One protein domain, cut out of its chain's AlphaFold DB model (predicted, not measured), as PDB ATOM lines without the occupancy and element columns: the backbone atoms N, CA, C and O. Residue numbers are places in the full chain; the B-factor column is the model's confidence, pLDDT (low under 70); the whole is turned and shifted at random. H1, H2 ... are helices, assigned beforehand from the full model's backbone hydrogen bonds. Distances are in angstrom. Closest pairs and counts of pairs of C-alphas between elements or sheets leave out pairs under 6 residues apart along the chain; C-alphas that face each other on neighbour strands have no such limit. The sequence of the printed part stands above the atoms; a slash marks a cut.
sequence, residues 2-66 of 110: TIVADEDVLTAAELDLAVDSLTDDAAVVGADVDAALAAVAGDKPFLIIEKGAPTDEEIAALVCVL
ATOM      1  N   THR A   2     173.715 321.582 303.198       55.66
ATOM      2  CA  THR A   2     175.031 321.510 302.515       55.66
ATOM      3  C   THR A   2     175.805 320.265 303.014       55.66
ATOM      4  O   THR A   2     176.812 320.395 303.696       55.66
ATOM      5  N   ILE A   3     175.282 319.046 302.842       63.84
ATOM      6  CA  ILE A   3     176.172 317.868 302.932       63.84
ATOM      7  C   ILE A   3     175.700 316.761 301.995       63.84
ATOM      8  O   ILE A   3     176.462 316.300 301.165       63.84
ATOM      9  N   VAL A   4     174.398 316.454 302.002       67.50
ATOM     10  CA  VAL A   4     173.795 315.528 301.022       67.50
ATOM     11  C   VAL A   4     173.867 316.108 299.604       67.50
ATOM     12  O   VAL A   4     174.222 315.408 298.670       67.50
ATOM     13  N   ALA A   5     173.611 317.412 299.462       70.88
ATOM     14  CA  ALA A   5     173.709 318.097 298.174       70.88
ATOM     15  C   ALA A   5     175.153 318.212 297.652       70.88
ATOM     16  O   ALA A   5     175.338 318.378 296.454       70.88
ATOM     17  N   ASP A   6     176.156 318.144 298.532       66.88
ATOM     18  CA  ASP A   6     177.562 318.229 298.127       66.88
ATOM     19  C   ASP A   6     178.067 316.860 297.632       66.88
ATOM     20  O   ASP A   6     178.780 316.802 296.635       66.88
ATOM     21  N   GLU A   7     177.619 315.756 298.244       74.25
ATOM     22  CA  GLU A   7     177.892 314.384 297.775       74.25
ATOM     23  C   GLU A   7     177.279 314.107 296.391       74.25
ATOM     24  O   GLU A   7     177.948 313.518 295.543       74.25
ATOM     25  N   ASP A   8     176.055 314.582 296.123       71.75
ATOM     26  CA  ASP A   8     175.396 314.447 294.809       71.75
ATOM     27  C   ASP A   8     176.166 315.185 293.698       71.75
ATOM     28  O   ASP A   8     176.265 314.717 292.562       71.75
ATOM     29  N   VAL A   9     176.740 316.350 294.020       70.31
ATOM     30  CA  VAL A   9     177.558 317.134 293.081       70.31
ATOM     31  C   VAL A   9     178.908 316.456 292.832       70.31
ATOM     32  O   VAL A   9     179.391 316.459 291.701       70.31
ATOM     33  N   LEU A  10     179.499 315.841 293.860       73.00
ATOM     34  CA  LEU A  10     180.745 315.080 293.740       73.00
ATOM     35  C   LEU A  10     180.551 313.799 292.917       73.00
ATOM     36  O   LEU A  10     181.346 313.537 292.020       73.00
ATOM     37  N   THR A  11     179.463 313.055 293.137       78.75
ATOM     38  CA  THR A  11     179.156 311.850 292.339       78.75
ATOM     39  C   THR A  11     178.850 312.178 290.881       78.75
ATOM     40  O   THR A  11     179.247 311.425 289.993       78.75
ATOM     41  N   ALA A  12     178.186 313.305 290.607       77.56
ATOM     42  CA  ALA A  12     177.974 313.767 289.237       77.56
ATOM     43  C   ALA A  12     179.300 314.117 288.539       77.56
ATOM     44  O   ALA A  12     179.513 313.721 287.396       77.56
ATOM     45  N   ALA A  13     180.214 314.797 289.240       74.75
ATOM     46  CA  ALA A  13     181.520 315.159 288.694       74.75
ATOM     47  C   ALA A  13     182.421 313.936 288.436       74.75
ATOM     48  O   ALA A  13     183.120 313.898 287.428       74.75
ATOM     49  N   GLU A  14     182.398 312.926 289.312       77.94
ATOM     50  CA  GLU A  14     183.130 311.669 289.105       77.94
ATOM     51  C   GLU A  14     182.586 310.870 287.912       77.94
ATOM     52  O   GLU A  14     183.362 310.275 287.161       77.94
ATOM     53  N   LEU A  15     181.264 310.881 287.711       81.44
ATOM     54  CA  LEU A  15     180.622 310.207 286.588       81.44
ATOM     55  C   LEU A  15     180.970 310.867 285.249       81.44
ATOM     56  O   LEU A  15     181.313 310.151 284.313       81.44
ATOM     57  N   ASP A  16     180.932 312.200 285.165       78.25
ATOM     58  CA  ASP A  16     181.319 312.930 283.948       78.25
ATOM     59  C   ASP A  16     182.785 312.648 283.574       78.25
ATOM     60  O   ASP A  16     183.091 312.364 282.418       78.25
ATOM     61  N   LEU A  17     183.685 312.614 284.562       80.38
ATOM     62  CA  LEU A  17     185.108 312.331 284.348       80.38
ATOM     63  C   LEU A  17     185.357 310.877 283.901       80.38
ATOM     64  O   LEU A  17     186.235 310.615 283.079       80.38
ATOM     65  N   ALA A  18     184.566 309.928 284.414       82.31
ATOM     66  CA  ALA A  18     184.599 308.535 283.977       82.31
ATOM     67  C   ALA A  18     184.047 308.362 282.550       82.31
ATOM     68  O   ALA A  18     184.598 307.582 281.770       82.31
ATOM     69  N   VAL A  19     182.995 309.101 282.185       84.06
ATOM     70  CA  VAL A  19     182.420 309.091 280.832       84.06
ATOM     71  C   VAL A  19     183.405 309.663 279.816       84.06
ATOM     72  O   VAL A  19     183.613 309.021 278.789       84.06
ATOM     73  N   ASP A  20     184.067 310.782 280.127       77.75
ATOM     74  CA  ASP A  20     185.099 311.372 279.263       77.75
ATOM     75  C   ASP A  20     186.244 310.375 279.008       77.75
ATOM     76  O   ASP A  20     186.613 310.131 277.857       77.75
ATOM     77  N   SER A  21     186.728 309.697 280.059       72.06
ATOM     78  CA  SER A  21     187.776 308.674 279.918       72.06
ATOM     79  C   SER A  21     187.347 307.484 279.048       72.06
ATOM     80  O   SER A  21     188.115 307.014 278.213       72.06
ATOM     81  N   LEU A  22     186.091 307.043 279.171       75.94
ATOM     82  CA  LEU A  22     185.542 305.960 278.357       75.94
ATOM     83  C   LEU A  22     185.366 306.383 276.890       75.94
ATOM     84  O   LEU A  22     185.547 305.565 275.987       75.94
ATOM     85  N   THR A  23     185.007 307.646 276.635       77.75
ATOM     86  CA  THR A  23     184.905 308.179 275.270       77.75
ATOM     87  C   THR A  23     186.263 308.361 274.607       77.75
ATOM     88  O   THR A  23     186.379 308.072 273.416       77.75
ATOM     89  N   ASP A  24     187.288 308.761 275.362       72.69
ATOM     90  CA  ASP A  24     188.664 308.840 274.870       72.69
ATOM     91  C   ASP A  24     189.200 307.442 274.519       72.69
ATOM     92  O   ASP A  24     189.716 307.245 273.418       72.69
ATOM     93  N   ASP A  25     188.986 306.442 275.379       67.00
ATOM     94  CA  ASP A  25     189.357 305.049 275.092       67.00
ATOM     95  C   ASP A  25     188.619 304.500 273.856       67.00
ATOM     96  O   ASP A  25     189.219 303.854 272.994       67.00
ATOM     97  N   ALA A  26     187.323 304.799 273.711       66.62
ATOM     98  CA  ALA A  26     186.546 304.405 272.536       66.62
ATOM     99  C   ALA A  26     187.031 305.095 271.246       66.62
ATOM    100  O   ALA A  26     187.033 304.473 270.179       66.62
ATOM    101  N   ALA A  27     187.464 306.355 271.327       67.56
ATOM    102  CA  ALA A  27     188.026 307.090 270.198       67.56
ATOM    103  C   ALA A  27     189.391 306.529 269.767       67.56
ATOM    104  O   ALA A  27     189.657 306.427 268.569       67.56
ATOM    105  N   VAL A  28     190.228 306.113 270.724       65.69
ATOM    106  CA  VAL A  28     191.523 305.466 270.455       65.69
ATOM    107  C   VAL A  28     191.323 304.116 269.764       65.69
ATOM    108  O   VAL A  28     191.915 303.876 268.714       65.69
ATOM    109  N   VAL A  29     190.417 303.275 270.276       62.44
ATOM    110  CA  VAL A  29     190.097 301.982 269.648       62.44
ATOM    111  C   VAL A  29     189.529 302.179 268.239       62.44
ATOM    112  O   VAL A  29     189.922 301.470 267.316       62.44
ATOM    113  N   GLY A  30     188.651 303.169 268.041       60.56
ATOM    114  CA  GLY A  30     188.116 303.509 266.719       60.56
ATOM    115  C   GLY A  30     189.197 303.929 265.718       60.56
ATOM    116  O   GLY A  30     189.167 303.493 264.567       60.56
ATOM    117  N   ALA A  31     190.189 304.708 266.161       59.91
ATOM    118  CA  ALA A  31     191.300 305.153 265.321       59.91
ATOM    119  C   ALA A  31     192.218 303.997 264.880       59.91
ATOM    120  O   ALA A  31     192.665 303.974 263.730       59.91
ATOM    121  N   ASP A  32     192.463 303.019 265.755       62.44
ATOM    122  CA  ASP A  32     193.256 301.828 265.425       62.44
ATOM    123  C   ASP A  32     192.540 300.924 264.408       62.44
ATOM    124  O   ASP A  32     193.170 300.375 263.495       62.44
ATOM    125  N   VAL A  33     191.209 300.809 264.508       63.75
ATOM    126  CA  VAL A  33     190.392 300.040 263.555       63.75
ATOM    127  C   VAL A  33     190.365 300.731 262.185       63.75
ATOM    128  O   VAL A  33     190.534 300.067 261.160       63.75
ATOM    129  N   ASP A  34     190.229 302.059 262.151       59.62
ATOM    130  CA  ASP A  34     190.258 302.847 260.913       59.62
ATOM    131  C   ASP A  34     191.629 302.795 260.220       59.62
ATOM    132  O   ASP A  34     191.708 302.674 258.993       59.62
ATOM    133  N   ALA A  35     192.724 302.820 260.986       59.19
ATOM    134  CA  ALA A  35     194.074 302.672 260.449       59.19
ATOM    135  C   ALA A  35     194.318 301.268 259.861       59.19
ATOM    136  O   ALA A  35     194.922 301.140 258.791       59.19
ATOM    137  N   ALA A  36     193.810 300.218 260.513       59.97
ATOM    138  CA  ALA A  36     193.869 298.852 259.997       59.97
ATOM    139  C   ALA A  36     193.021 298.675 258.723       59.97
ATOM    140  O   ALA A  36     193.444 297.987 257.792       59.97
ATOM    141  N   LEU A  37     191.865 299.341 258.635       55.56
ATOM    142  CA  LEU A  37     190.996 299.330 257.457       55.56
ATOM    143  C   LEU A  37     191.621 300.091 256.272       55.56
ATOM    144  O   LEU A  37     191.553 299.634 255.130       55.56
ATOM    145  N   ALA A  38     192.303 301.208 256.541       57.38
ATOM    146  CA  ALA A  38     193.033 301.983 255.538       57.38
ATOM    147  C   ALA A  38     194.241 301.227 254.945       57.38
ATOM    148  O   ALA A  38     194.623 301.474 253.802       57.38
ATOM    149  N   ALA A  39     194.822 300.265 255.668       57.84
ATOM    150  CA  ALA A  39     195.894 299.412 255.144       57.84
ATOM    151  C   ALA A  39     195.403 298.372 254.110       57.84
ATOM    152  O   ALA A  39     196.208 297.835 253.350       57.84
ATOM    153  N   VAL A  40     194.088 298.123 254.037       57.84
ATOM    154  CA  VAL A  40     193.435 297.207 253.077       57.84
ATOM    155  C   VAL A  40     192.882 297.968 251.852       57.84
ATOM    156  O   VAL A  40     192.248 297.373 250.983       57.84
ATOM    157  N   ALA A  41     193.139 299.283 251.748       50.81
ATOM    158  CA  ALA A  41     192.474 300.260 250.873       50.81
ATOM    159  C   ALA A  41     192.717 300.128 249.350       50.81
ATOM    160  O   ALA A  41     193.132 301.070 248.675       50.81
ATOM    161  N   GLY A  42     192.384 298.970 248.790       55.19
ATOM    162  CA  GLY A  42     191.968 298.822 247.397       55.19
ATOM    163  C   GLY A  42     190.513 298.365 247.265       55.19
ATOM    164  O   GLY A  42     189.844 298.768 246.319       55.19
ATOM    165  N   ASP A  43     190.007 297.590 248.232       66.12
ATOM    166  CA  ASP A  43     188.671 296.995 248.179       66.12
ATOM    167  C   ASP A  43     187.767 297.515 249.295       66.12
ATOM    168  O   ASP A  43     188.157 297.662 250.455       66.12
ATOM    169  N   LYS A  44     186.514 297.794 248.930       75.19
ATOM    170  CA  LYS A  44     185.444 298.105 249.880       75.19
ATOM    171  C   LYS A  44     185.311 296.941 250.881       75.19
ATOM    172  O   LYS A  44     185.380 295.790 250.448       75.19
ATOM    173  N   PRO A  45     185.088 297.195 252.186       79.94
ATOM    174  CA  PRO A  45     184.946 296.128 253.174       79.94
ATOM    175  C   PRO A  45     183.855 295.131 252.772       79.94
ATOM    176  O   PRO A  45     182.774 295.523 252.327       79.94
ATOM    177  N   PHE A  46     184.148 293.841 252.956       82.19
ATOM    178  CA  PHE A  46     183.252 292.740 252.587       82.19
ATOM    179  C   PHE A  46     181.931 292.755 253.378       82.19
ATOM    180  O   PHE A  46     180.880 292.427 252.834       82.19
ATOM    181  N   LEU A  47     181.975 293.164 254.649       87.25
ATOM    182  CA  LEU A  47     180.830 293.243 255.555       87.25
ATOM    183  C   LEU A  47     180.971 294.492 256.442       87.25
ATOM    184  O   LEU A  47     182.049 294.746 256.972       87.25
ATOM    185  N   ILE A  48     179.885 295.254 256.608       91.12
ATOM    186  CA  ILE A  48     179.797 296.397 257.529       91.12
ATOM    187  C   ILE A  48     178.663 296.118 258.516       91.12
ATOM    188  O   ILE A  48     177.548 295.797 258.105       91.12
ATOM    189  N   ILE A  49     178.948 296.249 259.809       91.88
ATOM    190  CA  ILE A  49     177.984 296.031 260.890       91.88
ATOM    191  C   ILE A  49     177.515 297.402 261.373       91.88
ATOM    192  O   ILE A  49     178.264 298.120 262.023       91.88
ATOM    193  N   GLU A  50     176.284 297.793 261.033       93.88
ATOM    194  CA  GLU A  50     175.762 299.119 261.403       93.88
ATOM    195  C   GLU A  50     175.278 299.198 262.858       93.88
ATOM    196  O   GLU A  50     175.246 300.280 263.442       93.88
ATOM    197  N   LYS A  51     174.838 298.074 263.440       90.38
ATOM    198  CA  LYS A  51     174.252 298.017 264.788       90.38
ATOM    199  C   LYS A  51     174.549 296.690 265.481       90.38
ATOM    200  O   LYS A  51     174.503 295.639 264.846       90.38
ATOM    201  N   GLY A  52     174.719 296.758 266.802       92.69
ATOM    202  CA  GLY A  52     175.003 295.614 267.669       92.69
ATOM    203  C   GLY A  52     176.495 295.444 267.957       92.69
ATOM    204  O   GLY A  52     177.331 296.073 267.316       92.69
ATOM    205  N   ALA A  53     176.807 294.595 268.934       91.94
ATOM    206  CA  ALA A  53     178.169 294.208 269.294       91.94
ATOM    207  C   ALA A  53     178.275 292.675 269.214       91.94
ATOM    208  O   ALA A  53     178.169 292.010 270.247       91.94
ATOM    209  N   PRO A  54     178.347 292.103 267.995       93.94
ATOM    210  CA  PRO A  54     178.479 290.665 267.846       93.94
ATOM    211  C   PRO A  54     179.826 290.199 268.383       93.94
ATOM    212  O   PRO A  54     180.828 290.910 268.328       93.94
ATOM    213  N   THR A  55     179.822 288.980 268.888       96.06
ATOM    214  CA  THR A  55     181.022 288.269 269.313       96.06
ATOM    215  C   THR A  55     181.838 287.793 268.109       96.06
ATOM    216  O   THR A  55     181.314 287.621 267.006       96.06
ATOM    217  N   ASP A  56     183.125 287.514 268.323       93.56
ATOM    218  CA  ASP A  56     184.029 287.026 267.271       93.56
ATOM    219  C   ASP A  56     183.526 285.726 266.617       93.56
ATOM    220  O   ASP A  56     183.669 285.527 265.407       93.56
ATOM    221  N   GLU A  57     182.879 284.856 267.401       95.62
ATOM    222  CA  GLU A  57     182.276 283.610 266.915       95.62
ATOM    223  C   GLU A  57     181.128 283.877 265.930       95.62
ATOM    224  O   GLU A  57     181.016 283.217 264.893       95.62
ATOM    225  N   GLU A  58     180.297 284.880 266.212       95.50
ATOM    226  CA  GLU A  58     179.188 285.273 265.345       95.50
ATOM    227  C   GLU A  58     179.696 285.929 264.058       95.50
ATOM    228  O   GLU A  58     179.176 285.644 262.978       95.50
ATOM    229  N   ILE A  59     180.753 286.742 264.137       94.50
ATOM    230  CA  ILE A  59     181.395 287.331 262.952       94.50
ATOM    231  C   ILE A  59     181.950 286.221 262.047       94.50
ATOM    232  O   ILE A  59     181.708 286.236 260.836       94.50
ATOM    233  N   ALA A  60     182.631 285.219 262.613       91.69
ATOM    234  CA  ALA A  60     183.145 284.080 261.855       91.69
ATOM    235  C   ALA A  60     182.020 283.284 261.171       91.69
ATOM    236  O   ALA A  60     182.136 282.915 259.997       91.69
ATOM    237  N   ALA A  61     180.907 283.062 261.877       95.50
ATOM    238  CA  ALA A  61     179.732 282.406 261.314       95.50
ATOM    239  C   ALA A  61     179.134 283.207 260.144       95.50
ATOM    240  O   ALA A  61     178.854 282.630 259.089       95.50
ATOM    241  N   LEU A  62     178.996 284.531 260.284       93.31
ATOM    242  CA  LEU A  62     178.496 285.410 259.223       93.31
ATOM    243  C   LEU A  62     179.387 285.362 257.977       93.31
ATOM    244  O   LEU A  62     178.887 285.160 256.871       93.31
ATOM    245  N   VAL A  63     180.706 285.488 258.142       93.00
ATOM    246  CA  VAL A  63     181.657 285.427 257.021       93.00
ATOM    247  C   VAL A  63     181.590 284.071 256.320       93.00
ATOM    248  O   VAL A  63     181.545 284.021 255.089       93.00
ATOM    249  N   CYS A  64     181.521 282.971 257.072       93.50
ATOM    250  CA  CYS A  64     181.411 281.623 256.512       93.50
ATOM    251  C   CYS A  64     180.162 281.474 255.627       93.50
ATOM    252  O   CYS A  64     180.245 281.021 254.486       93.50
ATOM    253  N   VAL A  65     179.005 281.926 256.114       94.12
ATOM    254  CA  VAL A  65     177.744 281.839 255.367       94.12
ATOM    255  C   VAL A  65     177.753 282.742 254.132       94.12
ATOM    256  O   VAL A  65     177.372 282.289 253.052       94.12
ATOM    257  N   LEU A  66     178.198 283.997 254.254       91.31
ATOM    258  CA  LEU A  66     178.204 284.939 253.129       91.31
ATOM    259  C   LEU A  66     179.192 284.524 252.032       91.31
ATOM    260  O   LEU A  66     178.872 284.642 250.851       91.31
TER     261      LEU A  66
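AT A GLANCE: This is residues 2 to 66 of the 110 residues of the protein "Acyl-CoA carboxylase subunit epsilon" of Nocardia cyriacigeorgica (UniProt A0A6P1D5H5). One long helix, H1, makes nearly the whole length, and beyond its last residues a long loop loops back to a short second helix, H2, set off to one side of that end. Residues 2 to 36 stick out free, and no compact body forms. The printed part has 65 residues with two named helices, H1 then H2, and no named strand; the class is all helix. It is extended, with a radius of gyration of the C-alphas of 19.7 A and spans of 61 by 24 by 16 A.

HOW THE PARTS SIT: H1, residues 4 to 38, and H2, residues 56 to 66, are apart. In both helices every O i to N i+4 pair is within hydrogen-bond range.

IN THESE COORDINATES: H1 runs 51.2 A from C-alpha 4 at (173.795, 315.528, 301.022) to C-alpha 38 at (193.033, 301.983, 255.538). H2 spans 15.4 A and ends at C-alpha 66, (178.204, 284.939, 253.129).

THE WHOLE: The C-alphas of Thr 2 and Gly 42, the two farthest apart, are 62.0 A apart. The printed part has no cut. The link of residues 39 to 55 is long. Confidence is under 70 at residues 2 to 4, 6 and 25 to 43.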